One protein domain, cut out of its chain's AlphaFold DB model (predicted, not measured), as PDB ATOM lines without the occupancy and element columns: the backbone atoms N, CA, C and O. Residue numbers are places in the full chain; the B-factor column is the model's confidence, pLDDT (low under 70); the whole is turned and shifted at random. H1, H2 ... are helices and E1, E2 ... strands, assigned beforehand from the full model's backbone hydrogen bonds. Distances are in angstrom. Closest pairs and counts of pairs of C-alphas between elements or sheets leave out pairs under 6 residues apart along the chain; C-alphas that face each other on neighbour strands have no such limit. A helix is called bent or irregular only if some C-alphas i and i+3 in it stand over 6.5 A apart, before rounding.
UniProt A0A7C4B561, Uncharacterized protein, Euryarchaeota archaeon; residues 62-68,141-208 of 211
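This is residues 62 to 68 and 141 to 208 of the 211 residues of an uncharacterized protein of Euryarchaeota archaeon (UniProt A0A7C4B561). A strongly twisted sheet of three antiparallel strands, E1, E2 and E3, curls round one helix, H2, which fills its one face. A second long helix, H3, stands at the end of the sheet where E1 ends and E2 begins and only grazes it, while H1, one short turn, lies near the last residues of H2 and near E3. The printed part has 75 residues, with three named helices and three named strands in the order H1, E1, H2, E2, E3, H3; the sheet's order is E1, E2, E3, and the class is mixed, helices and strands. The whole is compact, with a radius of gyration of the C-alphas of 12.0 A, and spans 32 by 28 by 21 A.

The inner strand E2, residues 172 to 179, is antiparallel to the edge strand E1, residues 141 to 148, at 156 degrees between directions; N 145 and O 175 are 2.9 A apart, within hydrogen-bond range. The other edge strand, E3, residues 184 to 190, forms a hairpin with E2, at 145 degrees, with N 174 and O 190 2.8 A apart. H2, residues 155 to 168, is on the sheet in two layers, a helix on one face of a sheet; the closest C-alphas of H2 and E1 are those of Thr 161 and Val 147, 6.6 A. H3, residues 194 to 207, only grazes the sheet with its residues 194 to 204; its closest C-alpha to E1 is that of Ser 200, 7.8 A from that of Ile 146. H2 and H3 are apart. H1, residues 62 to 65, is close to H2 but not clearly touching, the closest C-alphas being those of Ala 65 and Leu 168, 7.3 A. H1 is only just not on the sheet, with 4 pairs of C-alphas within 10 A. Of the O i to N i+4 pairs, 8 of 10 are within hydrogen-bond range in H2 and 6 of 10 in H3; H1 is too short for such a pair.

E1 is 22.5 A long from C-alpha 141 at (-45.910, 24.409, -29.232) to C-alpha 148, E2 21.7 A from 172 to 179, and E3 17.8 A from 184 to 190. H2 measures 20.1 A from 155 to 168 and is irregular: C-alphas 156 and 159 are 7.3 A apart. H3 measures 20.2 A from 194 to C-alpha 207 at (-51.092, 10.681, -6.904). H1 begins at C-alpha 62, (-51.665, 37.422, -6.626).

The two C-alphas farthest apart, those of Glu 182 and Asn 195, are 34.6 A apart. Residues 69 to 140 are not printed, and C-alphas 68 and 141 are 18.3 A apart across the cut. Of the links printed whole, E1 to H2 is short and the others are tight. Mean pLDDT is 88.3 over the printed part and 71 in H3; residues 200, 203 and 206 to 208 are under 70.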
ATOM      1  N   LEU A  62     -50.497  37.598  -5.767       83.56
ATOM      2  CA  LEU A  62     -51.665  37.422  -6.626       83.56
ATOM      3  C   LEU A  62     -51.757  38.478  -7.727       83.56
ATOM      4  O   LEU A  62     -52.094  38.138  -8.860       83.56
ATOM      5  N   LEU A  63     -51.480  39.742  -7.409       83.50
ATOM      6  CA  LEU A  63     -51.512  40.819  -8.401       83.50
ATOM      7  C   LEU A  63     -50.436  40.613  -9.473       83.50
ATOM      8  O   LEU A  63     -50.736  40.677 -10.665       83.50
ATOM      9  N   ASP A  64     -49.212  40.291  -9.051       88.50
ATOM     10  CA  ASP A  64     -48.096  39.995  -9.949       88.50
ATOM     11  C   ASP A  64     -48.381  38.761 -10.807       88.50
ATOM     12  O   ASP A  64     -48.103  38.756 -12.006       88.50
ATOM     13  N   ALA A  65     -48.942  37.710 -10.199       89.12
ATOM     14  CA  ALA A  65     -49.211  36.431 -10.847       89.12
ATOM     15  C   ALA A  65     -50.090  36.558 -12.092       89.12
ATOM     16  O   ALA A  65     -49.844  35.881 -13.090       89.12
ATOM     17  N   PHE A  66     -51.117  37.403 -12.032       88.31
ATOM     18  CA  PHE A  66     -52.118  37.511 -13.092       88.31
ATOM     19  C   PHE A  66     -51.904  38.704 -14.030       88.31
ATOM     20  O   PHE A  66     -52.724  38.941 -14.913       88.31
ATOM     21  N   CYS A  67     -50.776  39.402 -13.894       91.38
ATOM     22  CA  CYS A  67     -50.267  40.335 -14.889       91.38
ATOM     23  C   CYS A  67     -49.075  39.691 -15.614       91.38
ATOM     24  O   CYS A  67     -47.948  39.736 -15.124       91.38
ATOM     25  N   THR A  68     -49.313  39.091 -16.789       95.19
ATOM     26  CA  THR A  68     -48.309  38.306 -17.540       95.19
ATOM     27  C   THR A  68     -46.917  38.949 -17.612       95.19
ATOM     28  O   THR A  68     -45.961  38.295 -17.197       95.19
ATOM     29  N   ASN A 141     -44.569  24.846 -29.581       96.75
ATOM     30  CA  ASN A 141     -45.910  24.409 -29.232       96.75
ATOM     31  C   ASN A 141     -46.387  25.119 -27.967       96.75
ATOM     32  O   ASN A 141     -45.777  24.999 -26.907       96.75
ATOM     33  N   PHE A 142     -47.525  25.800 -28.067       97.81
ATOM     34  CA  PHE A 142     -48.177  26.400 -26.913       97.81
ATOM     35  C   PHE A 142     -49.014  25.356 -26.168       97.81
ATOM     36  O   PHE A 142     -49.988  24.824 -26.711       97.81
ATOM     37  N   THR A 143     -48.643  25.053 -24.926       97.44
ATOM     38  CA  THR A 143     -49.318  24.052 -24.092       97.44
ATOM     39  C   THR A 143     -49.741  24.643 -22.752       97.44
ATOM     40  O   THR A 143     -49.394  25.768 -22.391       97.44
ATOM     41  N   ARG A 144     -50.557  23.894 -22.005       96.19
ATOM     42  CA  ARG A 144     -50.974  24.289 -20.660       96.19
ATOM     43  C   ARG A 144     -51.037  23.104 -19.717       96.19
ATOM     44  O   ARG A 144     -51.390  21.997 -20.124       96.19
ATOM     45  N   ALA A 145     -50.822  23.379 -18.441       94.81
ATOM     46  CA  ALA A 145     -50.932  22.405 -17.373       94.81
ATOM     47  C   ALA A 145     -51.714  22.974 -16.189       94.81
ATOM     48  O   ALA A 145     -51.599  24.152 -15.858       94.81
ATOM     49  N   ILE A 146     -52.503  22.127 -15.531       93.00
ATOM     50  CA  ILE A 146     -53.072  22.463 -14.225       93.00
ATOM     51  C   ILE A 146     -52.002  22.190 -13.175       93.00
ATOM     52  O   ILE A 146     -51.387  21.119 -13.186       93.00
ATOM     53  N   VAL A 147     -51.803  23.160 -12.289       91.56
ATOM     54  CA  VAL A 147     -50.843  23.107 -11.193       91.56
ATOM     55  C   VAL A 147     -51.601  23.106  -9.873       91.56
ATOM     56  O   VAL A 147     -52.485  23.938  -9.670       91.56
ATOM     57  N   MET A 148     -51.260  22.168  -8.990       89.25
ATOM     58  CA  MET A 148     -51.748  22.098  -7.612       89.25
ATOM     59  C   MET A 148     -50.563  21.942  -6.660       89.25
ATOM     60  O   MET A 148     -49.841  20.951  -6.740       89.25
ATOM     61  N   TYR A 149     -50.346  22.920  -5.782       88.06
ATOM     62  CA  TYR A 149     -49.233  22.973  -4.828       88.06
ATOM     63  C   TYR A 149     -47.872  22.692  -5.491       88.06
ATOM     64  O   TYR A 149     -47.072  21.889  -5.019       88.06
ATOM     65  N   GLY A 150     -47.652  23.292  -6.665       90.69
ATOM     66  CA  GLY A 150     -46.441  23.109  -7.472       90.69
ATOM     67  C   GLY A 150     -46.389  21.823  -8.301       90.69
ATOM     68  O   GLY A 150     -45.511  21.692  -9.152       90.69
ATOM     69  N   ASN A 151     -47.340  20.909  -8.120       90.06
ATOM     70  CA  ASN A 151     -47.400  19.638  -8.835       90.06
ATOM     71  C   ASN A 151     -48.273  19.715 -10.077       90.06
ATOM     72  O   ASN A 151     -49.300  20.394 -10.103       90.06
ATOM     73  N   THR A 152     -47.900  18.950 -11.095       92.44
ATOM     74  CA  THR A 152     -48.688  18.812 -12.314       92.44
ATOM     75  C   THR A 152     -48.657  17.383 -12.851       92.44
ATOM     76  O   THR A 152     -47.857  16.559 -12.422       92.44
ATOM     77  N   ARG A 153     -49.567  17.061 -13.780       90.25
ATOM     78  CA  ARG A 153     -49.632  15.722 -14.395       90.25
ATOM     79  C   ARG A 153     -48.515  15.466 -15.403       90.25
ATOM     80  O   ARG A 153     -48.277  14.328 -15.782       90.25
ATOM     81  N   TYR A 154     -47.887  16.531 -15.885       91.50
ATOM     82  CA  TYR A 154     -46.887  16.473 -16.937       91.50
ATOM     83  C   TYR A 154     -45.495  16.609 -16.328       91.50
ATOM     84  O   TYR A 154     -45.059  17.711 -16.000       91.50
ATOM     85  N   GLU A 155     -44.785  15.490 -16.208       92.38
ATOM     86  CA  GLU A 155     -43.461  15.425 -15.576       92.38
ATOM     87  C   GLU A 155     -42.472  16.451 -16.154       92.38
ATOM     88  O   GLU A 155     -41.782  17.144 -15.410       92.38
ATOM     89  N   LYS A 156     -42.496  16.654 -17.479       95.06
ATOM     90  CA  LYS A 156     -41.662  17.650 -18.172       95.06
ATOM     91  C   LYS A 156     -41.843  19.089 -17.664       95.06
ATOM     92  O   LYS A 156     -40.917  19.889 -17.746       95.06
ATOM     93  N   HIS A 157     -43.014  19.435 -17.124       96.69
ATOM     94  CA  HIS A 157     -43.314  20.771 -16.593       96.69
ATOM     95  C   HIS A 157     -43.021  20.896 -15.093       96.69
ATOM     96  O   HIS A 157     -42.928  22.017 -14.587       96.69
ATOM     97  N   GLN A 158     -42.834  19.776 -14.387       95.38
ATOM     98  CA  GLN A 158     -42.797  19.702 -12.923       95.38
ATOM     99  C   GLN A 158     -41.754  20.640 -12.300       95.38
ATOM    100  O   GLN A 158     -42.021  21.312 -11.305       95.38
ATOM    101  N   LYS A 159     -40.565  20.738 -12.906       96.44
ATOM    102  CA  LYS A 159     -39.490  21.613 -12.413       96.44
ATOM    103  C   LYS A 159     -39.888  23.091 -12.432       96.44
ATOM    104  O   LYS A 159     -39.555  23.825 -11.503       96.44
ATOM    105  N   ILE A 160     -40.588  23.538 -13.477       97.88
ATOM    106  CA  ILE A 160     -41.046  24.929 -13.593       97.88
ATOM    107  C   ILE A 160     -42.238  25.168 -12.667       97.88
ATOM    108  O   ILE A 160     -42.261  26.171 -11.955       97.88
ATOM    109  N   THR A 161     -43.207  24.250 -12.626       96.81
ATOM    110  CA  THR A 161     -44.408  24.408 -11.793       96.81
ATOM    111  C   THR A 161     -44.081  24.419 -10.306       96.81
ATOM    112  O   THR A 161     -44.671  25.209  -9.567       96.81
ATOM    113  N   HIS A 162     -43.105  23.617  -9.872       95.31
ATOM    114  CA  HIS A 162     -42.652  23.618  -8.487       95.31
ATOM    115  C   HIS A 162     -42.028  24.964  -8.110       95.31
ATOM    116  O   HIS A 162     -42.477  25.592  -7.156       95.31
ATOM    117  N   LYS A 163     -41.099  25.479  -8.928       96.62
ATOM    118  CA  LYS A 163     -40.503  26.809  -8.720       96.62
ATOM    119  C   LYS A 163     -41.534  27.936  -8.735       96.62
ATOM    120  O   LYS A 163     -41.405  28.893  -7.982       96.62
ATOM    121  N   LEU A 164     -42.557  27.845  -9.587       95.88
ATOM    122  CA  LEU A 164     -43.654  28.817  -9.610       95.88
ATOM    123  C   LEU A 164     -44.420  28.836  -8.289       95.88
ATOM    124  O   LEU A 164     -44.698  29.910  -7.760       95.88
ATOM    125  N   TRP A 165     -44.727  27.665  -7.735       93.81
ATOM    126  CA  TRP A 165     -45.362  27.566  -6.424       93.81
ATOM    127  C   TRP A 165     -44.434  28.038  -5.299       93.81
ATOM    128  O   TRP A 165     -44.858  28.807  -4.440       93.81
ATOM    129  N   GLU A 166     -43.148  27.691  -5.339       92.62
ATOM    130  CA  GLU A 166     -42.152  28.226  -4.407       92.62
ATOM    131  C   GLU A 166     -41.976  29.741  -4.533       92.62
ATOM    132  O   GLU A 166     -41.609  30.385  -3.557       92.62
ATOM    133  N   MET A 167     -42.233  30.338  -5.696       93.62
ATOM    134  CA  MET A 167     -42.141  31.784  -5.902       93.62
ATOM    135  C   MET A 167     -43.403  32.509  -5.424       93.62
ATOM    136  O   MET A 167     -43.295  33.546  -4.773       93.62
ATOM    137  N   LEU A 168     -44.583  31.973  -5.750       91.00
ATOM    138  CA  LEU A 168     -45.868  32.666  -5.605       91.00
ATOM    139  C   LEU A 168     -46.697  32.186  -4.411       91.00
ATOM    140  O   LEU A 168     -47.544  32.921  -3.933       91.00
ATOM    141  N   GLY A 169     -46.526  30.945  -3.956       87.94
ATOM    142  CA  GLY A 169     -47.373  30.315  -2.934       87.94
ATOM    143  C   GLY A 169     -48.784  29.946  -3.405       87.94
ATOM    144  O   GLY A 169     -49.531  29.320  -2.662       87.94
ATOM    145  N   ILE A 170     -49.175  30.286  -4.637       88.00
ATOM    146  CA  ILE A 170     -50.544  30.070  -5.125       88.00
ATOM    147  C   ILE A 170     -50.843  28.566  -5.211       88.00
ATOM    148  O   ILE A 170     -50.169  27.854  -5.962       88.00
ATOM    149  N   PRO A 171     -51.866  28.064  -4.498       86.25
ATOM    150  CA  PRO A 171     -52.094  26.630  -4.380       86.25
ATOM    151  C   PRO A 171     -52.614  26.009  -5.674       86.25
ATOM    152  O   PRO A 171     -52.302  24.857  -5.947       86.25
ATOM    153  N   VAL A 172     -53.402  26.729  -6.479       88.00
ATOM    154  CA  VAL A 172     -54.009  26.176  -7.698       88.00
ATOM    155  C   VAL A 172     -54.057  27.217  -8.810       88.00
ATOM    156  O   VAL A 172     -54.600  28.303  -8.619       88.00
ATOM    157  N   PHE A 173     -53.535  26.871  -9.988       91.69
ATOM    158  CA  PHE A 173     -53.571  27.719 -11.183       91.69
ATOM    159  C   PHE A 173     -53.379  26.895 -12.466       91.69
ATOM    160  O   PHE A 173     -53.049  25.708 -12.431       91.69
ATOM    161  N   ILE A 174     -53.612  27.520 -13.620       94.56
ATOM    162  CA  ILE A 174     -53.197  27.007 -14.930       94.56
ATOM    163  C   ILE A 174     -51.873  27.674 -15.279       94.56
ATOM    164  O   ILE A 174     -51.800  28.896 -15.240       94.56
ATOM    165  N   ALA A 175     -50.863  26.897 -15.653       97.31
ATOM    166  CA  ALA A 175     -49.634  27.402 -16.252       97.31
ATOM    167  C   ALA A 175     -49.647  27.181 -17.766       97.31
ATOM    168  O   ALA A 175     -50.066  26.119 -18.231       97.31
ATOM    169  N   TYR A 176     -49.194  28.181 -18.514       98.31
ATOM    170  CA  TYR A 176     -48.995  28.139 -19.958       98.31
ATOM    171  C   TYR A 176     -47.506  28.054 -20.275       98.31
ATOM    172  O   TYR A 176     -46.693  28.728 -19.636       98.31
ATOM    173  N   PHE A 177     -47.169  27.252 -21.280       98.31
ATOM    174  CA  PHE A 177     -45.793  26.993 -21.679       98.31
ATOM    175  C   PHE A 177     -45.611  27.141 -23.184       98.31
ATOM    176  O   PHE A 177     -46.500  26.786 -23.960       98.31
ATOM    177  N   MET A 178     -44.423  27.597 -23.573       97.94
ATOM    178  CA  MET A 178     -43.901  27.468 -24.928       97.94
ATOM    179  C   MET A 178     -42.899  26.320 -24.950       97.94
ATOM    180  O   MET A 178     -41.878  26.359 -24.263       97.94
ATOM    181  N   GLU A 179     -43.207  25.280 -25.713       97.31
ATOM    182  CA  GLU A 179     -42.363  24.097 -25.846       97.31
ATOM    183  C   GLU A 179     -41.658  24.111 -27.197       97.31
ATOM    184  O   GLU A 179     -42.283  23.960 -28.250       97.31
ATOM    185  N   THR A 180     -40.344  24.273 -27.163       95.50
ATOM    186  CA  THR A 180     -39.484  24.116 -28.336       95.50
ATOM    187  C   THR A 180     -38.972  22.674 -28.404       95.50
ATOM    188  O   THR A 180     -39.360  21.821 -27.606       95.50
ATOM    189  N   ARG A 181     -38.104  22.364 -29.373       91.50
ATOM    190  CA  ARG A 181     -37.458  21.041 -29.433       91.50
ATOM    191  C   ARG A 181     -36.475  20.809 -28.284       91.50
ATOM    192  O   ARG A 181     -36.242  19.660 -27.929       91.50
ATOM    193  N   GLU A 182     -35.902  21.882 -27.752       91.06
ATOM    194  CA  GLU A 182     -34.780  21.834 -26.811       91.06
ATOM    195  C   GLU A 182     -35.232  22.170 -25.391       91.06
ATOM    196  O   GLU A 182     -34.845  21.497 -24.439       91.06
ATOM    197  N   ASP A 183     -36.112  23.163 -25.263       95.56
ATOM    198  CA  ASP A 183     -36.456  23.776 -23.987       95.56
ATOM    199  C   ASP A 183     -37.951  24.057 -23.818       95.56
ATOM    200  O   ASP A 183     -38.732  24.142 -24.776       95.56
ATOM    201  N   ILE A 184     -38.324  24.252 -22.552       97.62
ATOM    202  CA  ILE A 184     -39.658  24.639 -22.101       97.62
ATOM    203  C   ILE A 184     -39.560  25.984 -21.391       97.62
ATOM    204  O   ILE A 184     -38.829  26.131 -20.411       97.62
ATOM    205  N   PHE A 185     -40.372  26.935 -21.838       98.19
ATOM    206  CA  PHE A 185     -40.434  28.280 -21.286       98.19
ATOM    207  C   PHE A 185     -41.806  28.544 -20.672       98.19
ATOM    208  O   PHE A 185     -42.835  28.145 -21.216       98.19
ATOM    209  N   LEU A 186     -41.828  29.223 -19.528       98.38
ATOM    210  CA  LEU A 186     -43.048  29.782 -18.960       98.38
ATOM    211  C   LEU A 186     -43.538  30.941 -19.835       98.38
ATOM    212  O   LEU A 186     -42.780  31.864 -20.118       98.38
ATOM    213  N   SER A 187     -44.818  30.898 -20.187       98.00
ATOM    214  CA  SER A 187     -45.494  31.901 -21.020       98.00
ATOM    215  C   SER A 187     -46.544  32.694 -20.224       98.00
ATOM    216  O   SER A 187     -46.764  33.881 -20.415       98.00
ATOM    217  N   GLY A 188     -47.161  32.082 -19.212       96.94
ATOM    218  CA  GLY A 188     -48.034  32.813 -18.294       96.94
ATOM    219  C   GLY A 188     -48.762  31.898 -17.327       96.94
ATOM    220  O   GLY A 188     -48.617  30.677 -17.393       96.94
ATOM    221  N   ILE A 189     -49.595  32.471 -16.461       95.75
ATOM    222  CA  ILE A 189     -50.538  31.703 -15.642       95.75
ATOM    223  C   ILE A 189     -51.936  32.326 -15.684       95.75
ATOM    224  O   ILE A 189     -52.105  33.495 -16.013       95.75
ATOM    225  N   ALA A 190     -52.950  31.530 -15.359       92.31
ATOM    226  CA  ALA A 190     -54.331  31.978 -15.218       92.31
ATOM    227  C   ALA A 190     -54.996  31.306 -14.009       92.31
ATOM    228  O   ALA A 190     -54.616  30.187 -13.639       92.31
ATOM    229  N   PRO A 191     -56.011  31.943 -13.400       89.62
ATOM    230  CA  PRO A 191     -56.789  31.313 -12.350       89.62
ATOM    231  C   PRO A 191     -57.534  30.090 -12.901       89.62
ATOM    232  O   PRO A 191     -57.938  30.040 -14.068       89.62
ATOM    233  N   LEU A 192     -57.724  29.082 -12.047       85.12
ATOM    234  CA  LEU A 192     -58.514  27.904 -12.385       85.12
ATOM    235  C   LEU A 192     -59.947  28.066 -11.870       85.12
ATOM    236  O   LEU A 192     -60.171  28.210 -10.672       85.12
ATOM    237  N   ASP A 193     -60.920  27.980 -12.779       77.06
ATOM    238  CA  ASP A 193     -62.341  27.969 -12.417       77.06
ATOM    239  C   ASP A 193     -62.669  26.802 -11.468       77.06
ATOM    240  O   ASP A 193     -62.259  25.657 -11.697       77.06
ATOM    241  N   TYR A 194     -63.466  27.076 -10.434       70.50
ATOM    242  CA  TYR A 194     -63.822  26.110  -9.393       70.50
ATOM    243  C   TYR A 194     -64.429  24.803  -9.938       70.50
ATOM    244  O   TYR A 194     -64.138  23.714  -9.438       70.50
ATOM    245  N   ASN A 195     -65.227  24.863 -11.005       71.81
ATOM    246  CA  ASN A 195     -65.823  23.668 -11.605       71.81
ATOM    247  C   ASN A 195     -64.772  22.786 -12.293       71.81
ATOM    248  O   ASN A 195     -64.912  21.561 -12.334       71.81
ATOM    249  N   LYS A 196     -63.691  23.389 -12.801       70.75
ATOM    250  CA  LYS A 196     -62.559  22.668 -13.403       70.75
ATOM    251  C   LYS A 196     -61.639  22.053 -12.347       70.75
ATOM    252  O   LYS A 196     -61.024  21.018 -12.618       70.75
ATOM    253  N   ILE A 197     -61.602  22.617 -11.134       72.94
ATOM    254  CA  ILE A 197     -60.894  22.020  -9.989       72.94
ATOM    255  C   ILE A 197     -61.465  20.630  -9.691       72.94
ATOM    256  O   ILE A 197     -60.706  19.664  -9.637       72.94
ATOM    257  N   LYS A 198     -62.798  20.491  -9.602       72.00
ATOM    258  CA  LYS A 198     -63.465  19.213  -9.272       72.00
ATOM    259  C   LYS A 198     -63.033  18.047 -10.163       72.00
ATOM    260  O   LYS A 198     -62.750  16.969  -9.657       72.00
ATOM    261  N   ARG A 199     -62.938  18.272 -11.476       70.12
ATOM    262  CA  ARG A 199     -62.509  17.248 -12.450       70.12
ATOM    263  C   ARG A 199     -61.028  16.893 -12.325       70.12
ATOM    264  O   ARG A 199     -60.618  15.781 -12.639       70.12
ATOM    265  N   SER A 200     -60.221  17.853 -11.893       69.69
ATOM    266  CA  SER A 200     -58.771  17.693 -11.795       69.69
ATOM    267  C   SER A 200     -58.364  16.975 -10.511       69.69
ATOM    268  O   SER A 200     -57.363  16.257 -10.522       69.69
ATOM    269  N   LEU A 201     -59.173  17.120  -9.452       71.88
ATOM    270  CA  LEU A 201     -58.934  16.568  -8.121       71.88
ATOM    271  C   LEU A 201     -58.786  15.047  -8.093       71.88
ATOM    272  O   LEU A 201     -57.985  14.578  -7.300       71.88
ATOM    273  N   SER A 202     -59.490  14.273  -8.926       70.81
ATOM    274  CA  SER A 202     -59.414  12.800  -8.875       70.81
ATOM    275  C   SER A 202     -57.980  12.289  -9.062       70.81
ATOM    276  O   SER A 202     -57.461  11.581  -8.210       70.81
ATOM    277  N   TYR A 203     -57.283  12.781 -10.090       69.25
ATOM    278  CA  TYR A 203     -55.870  12.451 -10.318       69.25
ATOM    279  C   TYR A 203     -54.963  12.894  -9.175       69.25
ATOM    280  O   TYR A 203     -54.029  12.189  -8.808       69.25
ATOM    281  N   PHE A 204     -55.189  14.102  -8.656       73.94
ATOM    282  CA  PHE A 204     -54.326  14.644  -7.617       73.94
ATOM    283  C   PHE A 204     -54.571  13.951  -6.277       73.94
ATOM    284  O   PHE A 204     -53.630  13.807  -5.521       73.94
ATOM    285  N   LYS A 205     -55.776  13.445  -6.005       72.56
ATOM    286  CA  LYS A 205     -56.059  12.609  -4.830       72.56
ATOM    287  C   LYS A 205     -55.389  11.237  -4.905       72.56
ATOM    288  O   LYS A 205     -54.979  10.715  -3.879       72.56
ATOM    289  N   GLU A 206     -55.291  10.657  -6.099       67.50
ATOM    290  CA  GLU A 206     -54.657   9.348  -6.308       67.50
ATOM    291  C   GLU A 206     -53.124   9.432  -6.253       67.50
ATOM    292  O   GLU A 206     -52.477   8.527  -5.734       67.50
ATOM    293  N   ASN A 207     -52.544  10.534  -6.747       64.06
ATOM    294  CA  ASN A 207     -51.092  10.681  -6.904       64.06
ATOM    295  C   ASN A 207     -50.431  11.611  -5.879       64.06
ATOM    296  O   ASN A 207     -49.228  11.509  -5.650       64.06
ATOM    297  N   MET A 208     -51.184  12.505  -5.234       60.41
ATOM    298  CA  MET A 208     -50.717  13.212  -4.047       60.41
ATOM    299  C   MET A 208     -51.271  12.486  -2.827       60.41
ATOM    300  O   MET A 208     -52.471  12.512  -2.564       60.41
TER     301      MET A 208